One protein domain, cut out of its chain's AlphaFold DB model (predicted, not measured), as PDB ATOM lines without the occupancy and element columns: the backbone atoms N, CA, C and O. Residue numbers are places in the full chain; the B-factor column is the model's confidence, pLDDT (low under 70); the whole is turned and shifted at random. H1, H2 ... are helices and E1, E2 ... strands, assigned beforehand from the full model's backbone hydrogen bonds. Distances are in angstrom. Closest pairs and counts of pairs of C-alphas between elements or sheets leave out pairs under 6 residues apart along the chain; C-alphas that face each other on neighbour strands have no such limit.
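AT A GLANCE: This is residues 2 to 86 of the 177 residues of an uncharacterized protein of Rubrivivax sp. SCN 70-15 (UniProt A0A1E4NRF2). One long helix, H1, runs along one face of a small parallel sheet, making two layers, and residues 51 to 76 loop from one edge strand to the other. The 85 printed residues hold E1, H1, E2, E3, with sheet order E2, E1, E3; the class is mixed, with under half in named elements. The whole is only just compact, close to loose, with a radius of gyration of the C-alphas of 13.8 A, spanning 41 by 27 by 21 A.

HOW THE PARTS SIT: Start at E1, residues 6 to 11: within hydrogen-bond range, N 8 is 2.8 A from O 45 of E2, residues 44 to 50, and N 9 is 2.8 A from O 78 of E3, residues 77 to 81. H1, residues 18 to 37, is on the sheet at a height of 9.1 A; its closest C-alphas to E2, Phe 28 and Phe 44, are 6.5 A apart. E1, H1, E2 form a strand-helix-strand unit, parallel neighbours joined through a helix, with a right-handed crossover. In H1, 15 of 16 O i to N i+4 pairs are within range.

IN THESE COORDINATES: Find C-alpha 6 at (-23.514, 41.317, -7.621), where E1 begins. H1 runs 28.3 A, E2 19.1 A; E3 ends at C-alpha 81, (-8.917, 45.777, -13.396).

THE WHOLE: The printed part has no cut. The E2 to E3 link is long. Residues 2, 3 and 86 have pLDDT under 70.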
ATOM      1  N   GLU A   2     -36.119  38.192  -5.820       57.03
ATOM      2  CA  GLU A   2     -35.259  39.370  -5.649       57.03
ATOM      3  C   GLU A   2     -33.967  39.164  -6.456       57.03
ATOM      4  O   GLU A   2     -33.395  38.068  -6.400       57.03
ATOM      5  N   PRO A   3     -33.528  40.144  -7.263       63.81
ATOM      6  CA  PRO A   3     -32.320  39.997  -8.058       63.81
ATOM      7  C   PRO A   3     -31.122  39.757  -7.135       63.81
ATOM      8  O   PRO A   3     -30.880  40.511  -6.193       63.81
ATOM      9  N   ALA A   4     -30.367  38.688  -7.399       82.44
ATOM     10  CA  ALA A   4     -29.185  38.362  -6.617       82.44
ATOM     11  C   ALA A   4     -28.145  39.487  -6.750       82.44
ATOM     12  O   ALA A   4     -27.711  39.816  -7.855       82.44
ATOM     13  N   MET A   5     -27.757  40.066  -5.615       91.69
ATOM     14  CA  MET A   5     -26.740  41.114  -5.529       91.69
ATOM     15  C   MET A   5     -25.409  40.656  -6.143       91.69
ATOM     16  O   MET A   5     -24.950  39.542  -5.878       91.69
ATOM     17  N   ILE A   6     -24.786  41.536  -6.929       94.44
ATOM     18  CA  ILE A   6     -23.514  41.317  -7.621       94.44
ATOM     19  C   ILE A   6     -22.390  42.013  -6.851       94.44
ATOM     20  O   ILE A   6     -22.460  43.218  -6.604       94.44
ATOM     21  N   ASP A   7     -21.328  41.279  -6.529       95.31
ATOM     22  CA  ASP A   7     -20.097  41.857  -5.988       95.31
ATOM     23  C   ASP A   7     -19.276  42.480  -7.120       95.31
ATOM     24  O   ASP A   7     -18.988  41.833  -8.122       95.31
ATOM     25  N   VAL A   8     -18.865  43.735  -6.962       96.38
ATOM     26  CA  VAL A   8     -17.956  44.425  -7.881       96.38
ATOM     27  C   VAL A   8     -16.640  44.656  -7.154       96.38
ATOM     28  O   VAL A   8     -16.530  45.559  -6.326       96.38
ATOM     29  N   LEU A   9     -15.646  43.820  -7.449       96.69
ATOM     30  CA  LEU A   9     -14.315  43.901  -6.865       96.69
ATOM     31  C   LEU A   9     -13.440  44.835  -7.699       96.69
ATOM     32  O   LEU A   9     -13.158  44.555  -8.862       96.69
ATOM     33  N   PHE A  10     -12.973  45.918  -7.098       96.62
ATOM     34  CA  PHE A  10     -11.944  46.782  -7.658       96.62
ATOM     35  C   PHE A  10     -10.588  46.324  -7.141       96.62
ATOM     36  O   PHE A  10     -10.339  46.399  -5.937       96.62
ATOM     37  N   LEU A  11      -9.721  45.844  -8.036       95.50
ATOM     38  CA  LEU A  11      -8.371  45.438  -7.652       95.50
ATOM     39  C   LEU A  11      -7.482  46.675  -7.509       95.50
ATOM     40  O   LEU A  11      -7.064  47.258  -8.510       95.50
ATOM     41  N   VAL A  12      -7.194  47.051  -6.267       95.19
ATOM     42  CA  VAL A  12      -6.332  48.176  -5.912       95.19
ATOM     43  C   VAL A  12      -4.902  47.676  -5.734       95.19
ATOM     44  O   VAL A  12      -4.604  46.850  -4.874       95.19
ATOM     45  N   LEU A  13      -4.007  48.194  -6.569       92.50
ATOM     46  CA  LEU A  13      -2.562  47.977  -6.501       92.50
ATOM     47  C   LEU A  13      -1.838  49.317  -6.296       92.50
ATOM     48  O   LEU A  13      -2.422  50.364  -6.601       92.50
ATOM     49  N   PRO A  14      -0.569  49.316  -5.856       90.88
ATOM     50  CA  PRO A  14       0.253  50.521  -5.885       90.88
ATOM     51  C   PRO A  14       0.222  51.194  -7.263       90.88
ATOM     52  O   PRO A  14       0.158  50.520  -8.296       90.88
ATOM     53  N   ASP A  15       0.205  52.524  -7.262       90.81
ATOM     54  CA  ASP A  15       0.119  53.375  -8.450       90.81
ATOM     55  C   ASP A  15      -1.155  53.176  -9.285       90.81
ATOM     56  O   ASP A  15      -1.209  53.570 -10.446       90.81
ATOM     57  N   THR A  16      -2.219  52.602  -8.720       89.56
ATOM     58  CA  THR A  16      -3.526  52.533  -9.388       89.56
ATOM     59  C   THR A  16      -3.959  53.913  -9.895       89.56
ATOM     60  O   THR A  16      -3.919  54.904  -9.157       89.56
ATOM     61  N   LEU A  17      -4.412  53.983 -11.153       93.31
ATOM     62  CA  LEU A  17      -4.990  55.198 -11.727       93.31
ATOM     63  C   LEU A  17      -6.339  55.490 -11.059       93.31
ATOM     64  O   LEU A  17      -7.342  54.837 -11.348       93.31
ATOM     65  N   LEU A  18      -6.385  56.507 -10.194       92.00
ATOM     66  CA  LEU A  18      -7.597  56.844  -9.435       92.00
ATOM     67  C   LEU A  18      -8.798  57.168 -10.342       92.00
ATOM     68  O   LEU A  18      -9.933  56.843 -10.007       92.00
ATOM     69  N   LEU A  19      -8.560  57.747 -11.521       90.81
ATOM     70  CA  LEU A  19      -9.617  58.048 -12.493       90.81
ATOM     71  C   LEU A  19     -10.238  56.793 -13.138       90.81
ATOM     72  O   LEU A  19     -11.419  56.805 -13.484       90.81
ATOM     73  N   ASP A  20      -9.474  55.703 -13.245       90.56
ATOM     74  CA  ASP A  20      -9.954  54.419 -13.768       90.56
ATOM     75  C   ASP A  20     -10.823  53.696 -12.735       90.56
ATOM     76  O   ASP A  20     -11.678  52.895 -13.113       90.56
ATOM     77  N   LEU A  21     -10.616  53.997 -11.447       92.62
ATOM     78  CA  LEU A  21     -11.427  53.524 -10.325       92.62
ATOM     79  C   LEU A  21     -12.701  54.354 -10.178       92.62
ATOM     80  O   LEU A  21     -13.799  53.800 -10.149       92.62
ATOM     81  N   ALA A  22     -12.554  55.680 -10.100       91.81
ATOM     82  CA  ALA A  22     -13.639  56.594  -9.761       91.81
ATOM     83  C   ALA A  22     -14.800  56.512 -10.760       91.81
ATOM     84  O   ALA A  22     -15.958  56.477 -10.350       91.81
ATOM     85  N   GLY A  23     -14.506  56.425 -12.062       92.31
ATOM     86  CA  GLY A  23     -15.534  56.378 -13.106       92.31
ATOM     87  C   GLY A  23     -16.505  55.198 -12.954       92.31
ATOM     88  O   GLY A  23     -17.704  55.415 -12.775       92.31
ATOM     89  N   PRO A  24     -16.029  53.941 -13.010       93.62
ATOM     90  CA  PRO A  24     -16.899  52.782 -12.837       93.62
ATOM     91  C   PRO A  24     -17.518  52.689 -11.437       93.62
ATOM     92  O   PRO A  24     -18.681  52.302 -11.331       93.62
ATOM     93  N   ALA A  25     -16.791  53.060 -10.375       95.81
ATOM     94  CA  ALA A  25     -17.336  53.046  -9.017       95.81
ATOM     95  C   ALA A  25     -18.558  53.973  -8.895       95.81
ATOM     96  O   ALA A  25     -19.612  53.567  -8.398       95.81
ATOM     97  N   GLU A  26     -18.458  55.186  -9.440       97.31
ATOM     98  CA  GLU A  26     -19.556  56.147  -9.447       97.31
ATOM     99  C   GLU A  26     -20.739  55.664 -10.294       97.31
ATOM    100  O   GLU A  26     -21.894  55.800  -9.888       97.31
ATOM    101  N   ALA A  27     -20.476  55.016 -11.433       96.12
ATOM    102  CA  ALA A  27     -21.530  54.443 -12.265       96.12
ATOM    103  C   ALA A  27     -22.360  53.387 -11.507       96.12
ATOM    104  O   ALA A  27     -23.591  53.417 -11.566       96.12
ATOM    105  N   PHE A  28     -21.718  52.489 -10.750       97.00
ATOM    106  CA  PHE A  28     -22.438  51.500  -9.938       97.00
ATOM    107  C   PHE A  28     -23.168  52.134  -8.749       97.00
ATOM    108  O   PHE A  28     -24.295  51.734  -8.441       97.00
ATOM    109  N   ARG A  29     -22.583  53.162  -8.119       96.62
ATOM    110  CA  ARG A  29     -23.252  53.937  -7.063       96.62
ATOM    111  C   ARG A  29     -24.533  54.594  -7.585       96.62
ATOM    112  O   ARG A  29     -25.582  54.488  -6.948       96.62
ATOM    113  N   LEU A  30     -24.470  55.220  -8.760       97.00
ATOM    114  CA  LEU A  30     -25.620  55.842  -9.421       97.00
ATOM    115  C   LEU A  30     -26.664  54.812  -9.861       97.00
ATOM    116  O   LEU A  30     -27.861  55.067  -9.725       97.00
ATOM    117  N   ALA A  31     -26.242  53.635 -10.329       96.56
ATOM    118  CA  ALA A  31     -27.158  52.546 -10.659       96.56
ATOM    119  C   ALA A  31     -27.961  52.096  -9.426       96.56
ATOM    120  O   ALA A  31     -29.188  52.026  -9.485       96.56
ATOM    121  N   ASN A  32     -27.298  51.889  -8.283       96.50
ATOM    122  CA  ASN A  32     -27.981  51.590  -7.021       96.50
ATOM    123  C   ASN A  32     -28.896  52.734  -6.567       96.50
ATOM    124  O   ASN A  32     -30.002  52.483  -6.095       96.50
ATOM    125  N   GLN A  33     -28.482  53.991  -6.747       97.19
ATOM    126  CA  GLN A  33     -29.331  55.142  -6.434       97.19
ATOM    127  C   GLN A  33     -30.600  55.169  -7.302       97.19
ATOM    128  O   GLN A  33     -31.677  55.502  -6.809       97.19
ATOM    129  N   ALA A  34     -30.498  54.813  -8.585       97.00
ATOM    130  CA  ALA A  34     -31.649  54.725  -9.479       97.00
ATOM    131  C   ALA A  34     -32.613  53.594  -9.078       97.00
ATOM    132  O   ALA A  34     -33.825  53.789  -9.157       97.00
ATOM    133  N   LEU A  35     -32.094  52.451  -8.614       95.25
ATOM    134  CA  LEU A  35     -32.900  51.354  -8.063       95.25
ATOM    135  C   LEU A  35     -33.635  51.783  -6.789       95.25
ATOM    136  O   LEU A  35     -34.847  51.602  -6.689       95.25
ATOM    137  N   ALA A  36     -32.938  52.459  -5.874       95.62
ATOM    138  CA  ALA A  36     -33.538  52.964  -4.641       95.62
ATOM    139  C   ALA A  36     -34.702  53.933  -4.915       95.62
ATOM    140  O   ALA A  36     -35.757  53.826  -4.293       95.62
ATOM    141  N   ARG A  37     -34.572  54.826  -5.911       95.81
ATOM    142  CA  ARG A  37     -35.666  55.727  -6.337       95.81
ATOM    143  C   ARG A  37     -36.903  54.989  -6.862       95.81
ATOM    144  O   ARG A  37     -37.977  55.574  -6.903       95.81
ATOM    145  N   ARG A  38     -36.753  53.732  -7.282       95.50
ATOM    146  CA  ARG A  38     -37.837  52.859  -7.754       95.50
ATOM    147  C   ARG A  38     -38.369  51.934  -6.653       95.50
ATOM    148  O   ARG A  38     -39.147  51.038  -6.957       95.50
ATOM    149  N   GLY A  39     -37.933  52.115  -5.404       95.62
ATOM    150  CA  GLY A  39     -38.298  51.247  -4.282       95.62
ATOM    151  C   GLY A  39     -37.626  49.873  -4.317       95.62
ATOM    152  O   GLY A  39     -38.111  48.947  -3.675       95.62
ATOM    153  N   GLN A  40     -36.537  49.717  -5.075       93.69
ATOM    154  CA  GLN A  40     -35.807  48.454  -5.209       93.69
ATOM    155  C   GLN A  40     -34.540  48.447  -4.345       93.69
ATOM    156  O   GLN A  40     -33.927  49.490  -4.105       93.69
ATOM    157  N   GLY A  41     -34.124  47.254  -3.912       92.81
ATOM    158  CA  GLY A  41     -32.852  47.056  -3.216       92.81
ATOM    159  C   GLY A  41     -31.626  47.292  -4.116       92.81
ATOM    160  O   GLY A  41     -31.742  47.306  -5.346       92.81
ATOM    161  N   PRO A  42     -30.428  47.478  -3.527       94.56
ATOM    162  CA  PRO A  42     -29.199  47.639  -4.295       94.56
ATOM    163  C   PRO A  42     -28.849  46.352  -5.048       94.56
ATOM    164  O   PRO A  42     -28.868  45.260  -4.483       94.56
ATOM    165  N   ALA A  43     -28.464  46.493  -6.316       95.00
ATOM    166  CA  ALA A  43     -28.027  45.368  -7.140       95.00
ATOM    167  C   ALA A  43     -26.511  45.142  -7.076       95.00
ATOM    168  O   ALA A  43     -26.059  44.026  -7.321       95.00
ATOM    169  N   PHE A  44     -25.722  46.171  -6.750       96.19
ATOM    170  CA  PHE A  44     -24.258  46.115  -6.791       96.19
ATOM    171  C   PHE A  44     -23.639  46.378  -5.419       96.19
ATOM    172  O   PHE A  44     -23.932  47.393  -4.788       96.19
ATOM    173  N   ARG A  45     -22.725  45.514  -4.976       96.44
ATOM    174  CA  ARG A  45     -21.895  45.727  -3.785       96.44
ATOM    175  C   ARG A  45     -20.457  45.976  -4.210       96.44
ATOM    176  O   ARG A  45     -19.780  45.067  -4.675       96.44
ATOM    177  N   LEU A  46     -19.995  47.213  -4.067       96.88
ATOM    178  CA  LEU A  46     -18.627  47.585  -4.414       96.88
ATOM    179  C   LEU A  46     -17.694  47.182  -3.275       96.88
ATOM    180  O   LEU A  46     -17.975  47.484  -2.118       96.88
ATOM    181  N   ARG A  47     -16.586  46.528  -3.613       96.69
ATOM    182  CA  ARG A  47     -15.516  46.177  -2.676       96.69
ATOM    183  C   ARG A  47     -14.176  46.543  -3.290       96.69
ATOM    184  O   ARG A  47     -13.956  46.317  -4.480       96.69
ATOM    185  N   TYR A  48     -13.282  47.084  -2.477       96.75
ATOM    186  CA  TYR A  48     -11.933  47.461  -2.890       96.75
ATOM    187  C   TYR A  48     -10.970  46.459  -2.279       96.75
ATOM    188  O   TYR A  48     -10.870  46.382  -1.059       96.75
ATOM    189  N   VAL A  49     -10.320  45.662  -3.122       96.69
ATOM    190  CA  VAL A  49      -9.495  44.532  -2.685       96.69
ATOM    191  C   VAL A  49      -8.068  44.686  -3.178       96.69
ATOM    192  O   VAL A  49      -7.840  45.163  -4.288       96.69
ATOM    193  N   GLY A  50      -7.099  44.255  -2.382       94.62
ATOM    194  CA  GLY A  50      -5.691  44.397  -2.717       94.62
ATOM    195  C   GLY A  50      -4.772  43.588  -1.803       94.62
ATOM    196  O   GLY A  50      -5.220  42.989  -0.826       94.62
ATOM    197  N   PRO A  51      -3.472  43.527  -2.133       91.88
ATOM    198  CA  PRO A  51      -2.476  42.833  -1.319       91.88
ATOM    199  C   PRO A  51      -2.081  43.615  -0.055       91.88
ATOM    200  O   PRO A  51      -1.500  43.040   0.861       91.88
ATOM    201  N   GLN A  52      -2.355  44.920  -0.021       92.88
ATOM    202  CA  GLN A  52      -2.032  45.830   1.076       92.88
ATOM    203  C   GLN A  52      -3.317  46.506   1.553       92.88
ATOM    204  O   GLN A  52      -4.185  46.795   0.734       92.88
ATOM    205  N   ALA A  53      -3.415  46.779   2.858       94.56
ATOM    206  CA  ALA A  53      -4.565  47.467   3.456       94.56
ATOM    207  C   ALA A  53      -4.666  48.949   3.042       94.56
ATOM    208  O   ALA A  53      -5.731  49.561   3.146       94.56
ATOM    209  N   GLU A  54      -3.560  49.510   2.554       96.44
ATOM    210  CA  GLU A  54      -3.475  50.855   2.002       96.44
ATOM    211  C   GLU A  54      -2.623  50.844   0.728       96.44
ATOM    212  O   GLU A  54      -1.672  50.067   0.619       96.44
ATOM    213  N   ALA A  55      -2.946  51.710  -0.233       93.44
ATOM    214  CA  ALA A  55      -2.185  51.863  -1.467       93.44
ATOM    215  C   ALA A  55      -2.167  53.321  -1.938       93.44
ATOM    216  O   ALA A  55      -3.212  53.966  -2.062       93.44
ATOM    217  N   ALA A  56      -0.976  53.829  -2.263       93.88
ATOM    218  CA  ALA A  56      -0.831  55.105  -2.952       93.88
ATOM    219  C   ALA A  56      -1.291  54.977  -4.414       93.88
ATOM    220  O   ALA A  56      -0.958  54.016  -5.110       93.88
ATOM    221  N   THR A  57      -2.062  55.954  -4.881       94.50
ATOM    222  CA  THR A  57      -2.533  56.054  -6.268       94.50
ATOM    223  C   THR A  57      -1.556  56.848  -7.127       94.50
ATOM    224  O   THR A  57      -0.703  57.575  -6.619       94.50
ATOM    225  N   SER A  58      -1.740  56.808  -8.446       90.44
ATOM    226  CA  SER A  58      -0.903  57.545  -9.404       90.44
ATOM    227  C   SER A  58      -0.881  59.069  -9.225       90.44
ATOM    228  O   SER A  58      -0.077  59.745  -9.859       90.44
ATOM    229  N   VAL A  59      -1.814  59.626  -8.447       93.62
ATOM    230  CA  VAL A  59      -1.925  61.065  -8.161       93.62
ATOM    231  C   VAL A  59      -1.475  61.415  -6.739       93.62
ATOM    232  O   VAL A  59      -1.706  62.530  -6.283       93.62
ATOM    233  N   GLY A  60      -0.855  60.471  -6.023       92.00
ATOM    234  CA  GLY A  60      -0.342  60.676  -4.665       92.00
ATOM    235  C   GLY A  60      -1.398  60.616  -3.559       92.00
ATOM    236  O   GLY A  60      -1.053  60.742  -2.390       92.00
ATOM    237  N   ALA A  61      -2.673  60.393  -3.894       95.06
ATOM    238  CA  ALA A  61      -3.708  60.122  -2.900       95.06
ATOM    239  C   ALA A  61      -3.580  58.684  -2.379       95.06
ATOM    240  O   ALA A  61      -3.382  57.768  -3.182       95.06
ATOM    241  N   THR A  62      -3.744  58.480  -1.073       96.25
ATOM    242  CA  THR A  62      -3.745  57.147  -0.455       96.25
ATOM    243  C   THR A  62      -5.167  56.613  -0.349       96.25
ATOM    244  O   THR A  62      -6.043  57.265   0.216       96.25
ATOM    245  N   LEU A  63      -5.391  55.414  -0.883       95.00
ATOM    246  CA  LEU A  63      -6.592  54.631  -0.619       95.00
ATOM    247  C   LEU A  63      -6.329  53.759   0.602       95.00
ATOM    248  O   LEU A  63      -5.381  52.979   0.592       95.00
ATOM    249  N   ALA A  64      -7.164  53.898   1.625       95.94
ATOM    250  CA  ALA A  64      -7.108  53.102   2.845       95.94
ATOM    251  C   ALA A  64      -8.299  52.140   2.930       95.94
ATOM    252  O   ALA A  64      -9.210  52.196   2.102       95.94
ATOM    253  N   ALA A  65      -8.286  51.274   3.948       96.44
ATOM    254  CA  ALA A  65      -9.312  50.256   4.178       96.44
ATOM    255  C   ALA A  65      -9.530  49.329   2.966       96.44
ATOM    256  O   ALA A  65     -10.648  48.906   2.674       96.44
ATOM    257  N   VAL A  66      -8.445  49.018   2.255       96.69
ATOM    258  CA  VAL A  66      -8.450  48.031   1.178       96.69
ATOM    259  C   VAL A  66      -8.544  46.641   1.805       96.69
ATOM    260  O   VAL A  66      -7.734  46.257   2.649       96.69
ATOM    261  N   GLU A  67      -9.558  45.881   1.410       97.12
ATOM    262  CA  GLU A  67      -9.783  44.529   1.908       97.12
ATOM    263  C   GLU A  67      -8.739  43.553   1.330       97.12
ATOM    264  O   GLU A  67      -8.304  43.711   0.184       97.12
ATOM    265  N   PRO A  68      -8.351  42.497   2.065       94.56
ATOM    266  CA  PRO A  68      -7.523  41.444   1.495       94.56
ATOM    267  C   PRO A  68      -8.256  40.737   0.350       94.56
ATOM    268  O   PRO A  68      -9.489  40.684   0.295       94.56
ATOM    269  N   LEU A  69      -7.483  40.146  -0.564       90.62
ATOM    270  CA  LEU A  69      -8.051  39.362  -1.655       90.62
ATOM    271  C   LEU A  69      -8.868  38.183  -1.080       90.62
ATOM    272  O   LEU A  69      -8.349  37.438  -0.245       90.62
ATOM    273  N   PRO A  70     -10.136  38.002  -1.488       89.75
ATOM    274  CA  PRO A  70     -10.980  36.963  -0.913       89.75
ATOM    275  C   PRO A  70     -10.470  35.568  -1.293       89.75
ATOM    276  O   PRO A  70     -10.073  35.333  -2.433       89.75
ATOM    277  N   ALA A  71     -10.535  34.625  -0.350       85.12
ATOM    278  CA  ALA A  71     -10.128  33.233  -0.573       85.12
ATOM    279  C   ALA A  71     -11.043  32.481  -1.564       85.12
ATOM    280  O   ALA A  71     -10.651  31.456  -2.116       85.12
ATOM    281  N   GLY A  72     -12.252  32.994  -1.808       85.12
ATOM    282  CA  GLY A  72     -13.226  32.437  -2.741       85.12
ATOM    283  C   GLY A  72     -14.315  33.446  -3.108       85.12
ATOM    284  O   GLY A  72     -14.432  34.506  -2.493       85.12
ATOM    285  N   LEU A  73     -15.108  33.122  -4.133       87.94
ATOM    286  CA  LEU A  73     -16.202  33.961  -4.629       87.94
ATOM    287  C   LEU A  73     -17.542  33.270  -4.363       87.94
ATOM    288  O   LEU A  73     -17.894  32.308  -5.039       87.94
ATOM    289  N   GLU A  74     -18.283  33.761  -3.373       83.88
ATOM    290  CA  GLU A  74     -19.548  33.158  -2.915       83.88
ATOM    291  C   GLU A  74     -20.787  33.718  -3.632       83.88
ATOM    292  O   GLU A  74     -21.880  33.162  -3.547       83.88
ATOM    293  N   ARG A  75     -20.630  34.846  -4.331       83.44
ATOM    294  CA  ARG A  75     -21.696  35.572  -5.033       83.44
ATOM    295  C   ARG A  75     -21.303  35.809  -6.489       83.44
ATOM    296  O   ARG A  75     -20.108  35.794  -6.802       83.44
ATOM    297  N   PRO A  76     -22.270  36.087  -7.386       90.69
ATOM    298  CA  PRO A  76     -21.957  36.590  -8.717       90.69
ATOM    299  C   PRO A  76     -21.019  37.791  -8.596       90.69
ATOM    300  O   PRO A  76     -21.372  38.793  -7.980       90.69
ATOM    301  N   THR A  77     -19.810  37.664  -9.139       92.62
ATOM    302  CA  THR A  77     -18.746  38.644  -8.923       92.62
ATOM    303  C   THR A  77     -18.206  39.160 -10.247       92.62
ATOM    304  O   THR A  77     -17.905  38.384 -11.158       92.62
ATOM    305  N   TRP A  78     -18.050  40.476 -10.337       94.69
ATOM    306  CA  TRP A  78     -17.350  41.179 -11.401       94.69
ATOM    307  C   TRP A  78     -16.045  41.748 -10.867       94.69
ATOM    308  O   TRP A  78     -16.029  42.442  -9.855       94.69
ATOM    309  N   LEU A  79     -14.951  41.476 -11.573       93.25
ATOM    310  CA  LEU A  79     -13.638  42.034 -11.261       93.25
ATOM    311  C   LEU A  79     -13.337  43.201 -12.204       93.25
ATOM    312  O   LEU A  79     -13.389  43.040 -13.428       93.25
ATOM    313  N   VAL A  80     -12.996  44.352 -11.630       93.06
ATOM    314  CA  VAL A  80     -12.566  45.556 -12.339       93.06
ATOM    315  C   VAL A  80     -11.056  45.696 -12.196       93.06
ATOM    316  O   VAL A  80     -10.534  45.934 -11.105       93.06
ATOM    317  N   LEU A  81     -10.358  45.549 -13.322       91.31
ATOM    318  CA  LEU A  81      -8.917  45.777 -13.396       91.31
ATOM    319  C   LEU A  81      -8.643  47.240 -13.727       91.31
ATOM    320  O   LEU A  81      -9.110  47.753 -14.749       91.31
ATOM    321  N   LEU A  82      -7.867  47.877 -12.856       89.25
ATOM    322  CA  LEU A  82      -7.521  49.286 -12.934       89.25
ATOM    323  C   LEU A  82      -6.227  49.487 -13.721       89.25
ATOM    324  O   LEU A  82      -5.350  48.619 -13.745       89.25
ATOM    325  N   GLY A  83      -6.114  50.628 -14.397       85.81
ATOM    326  CA  GLY A  83      -4.875  51.008 -15.053       85.81
ATOM    327  C   GLY A  83      -3.765  51.303 -14.043       85.81
ATOM    328  O   GLY A  83      -4.022  51.717 -12.912       85.81
ATOM    329  N   GLN A  84      -2.522  51.139 -14.490       82.25
ATOM    330  CA  GLN A  84      -1.322  51.604 -13.798       82.25
ATOM    331  C   GLN A  84      -0.496  52.468 -14.764       82.25
ATOM    332  O   GLN A  84      -0.487  52.189 -15.973       82.25
ATOM    333  N   PRO A  85       0.205  53.505 -14.274       78.19
ATOM    334  CA  PRO A  85       1.206  54.222 -15.042       78.19
ATOM    335  C   PRO A  85       2.214  53.236 -15.627       78.19
ATOM    336  O   PRO A  85       2.708  52.342 -14.941       78.19
ATOM    337  N   SER A  86       2.556  53.394 -16.904       62.31
ATOM    338  CA  SER A  86       3.676  52.648 -17.466       62.31
ATOM    339  C   SER A  86       4.970  53.196 -16.863       62.31
ATOM    340  O   SER A  86       5.472  54.225 -17.317       62.31
TER     341      SER A  86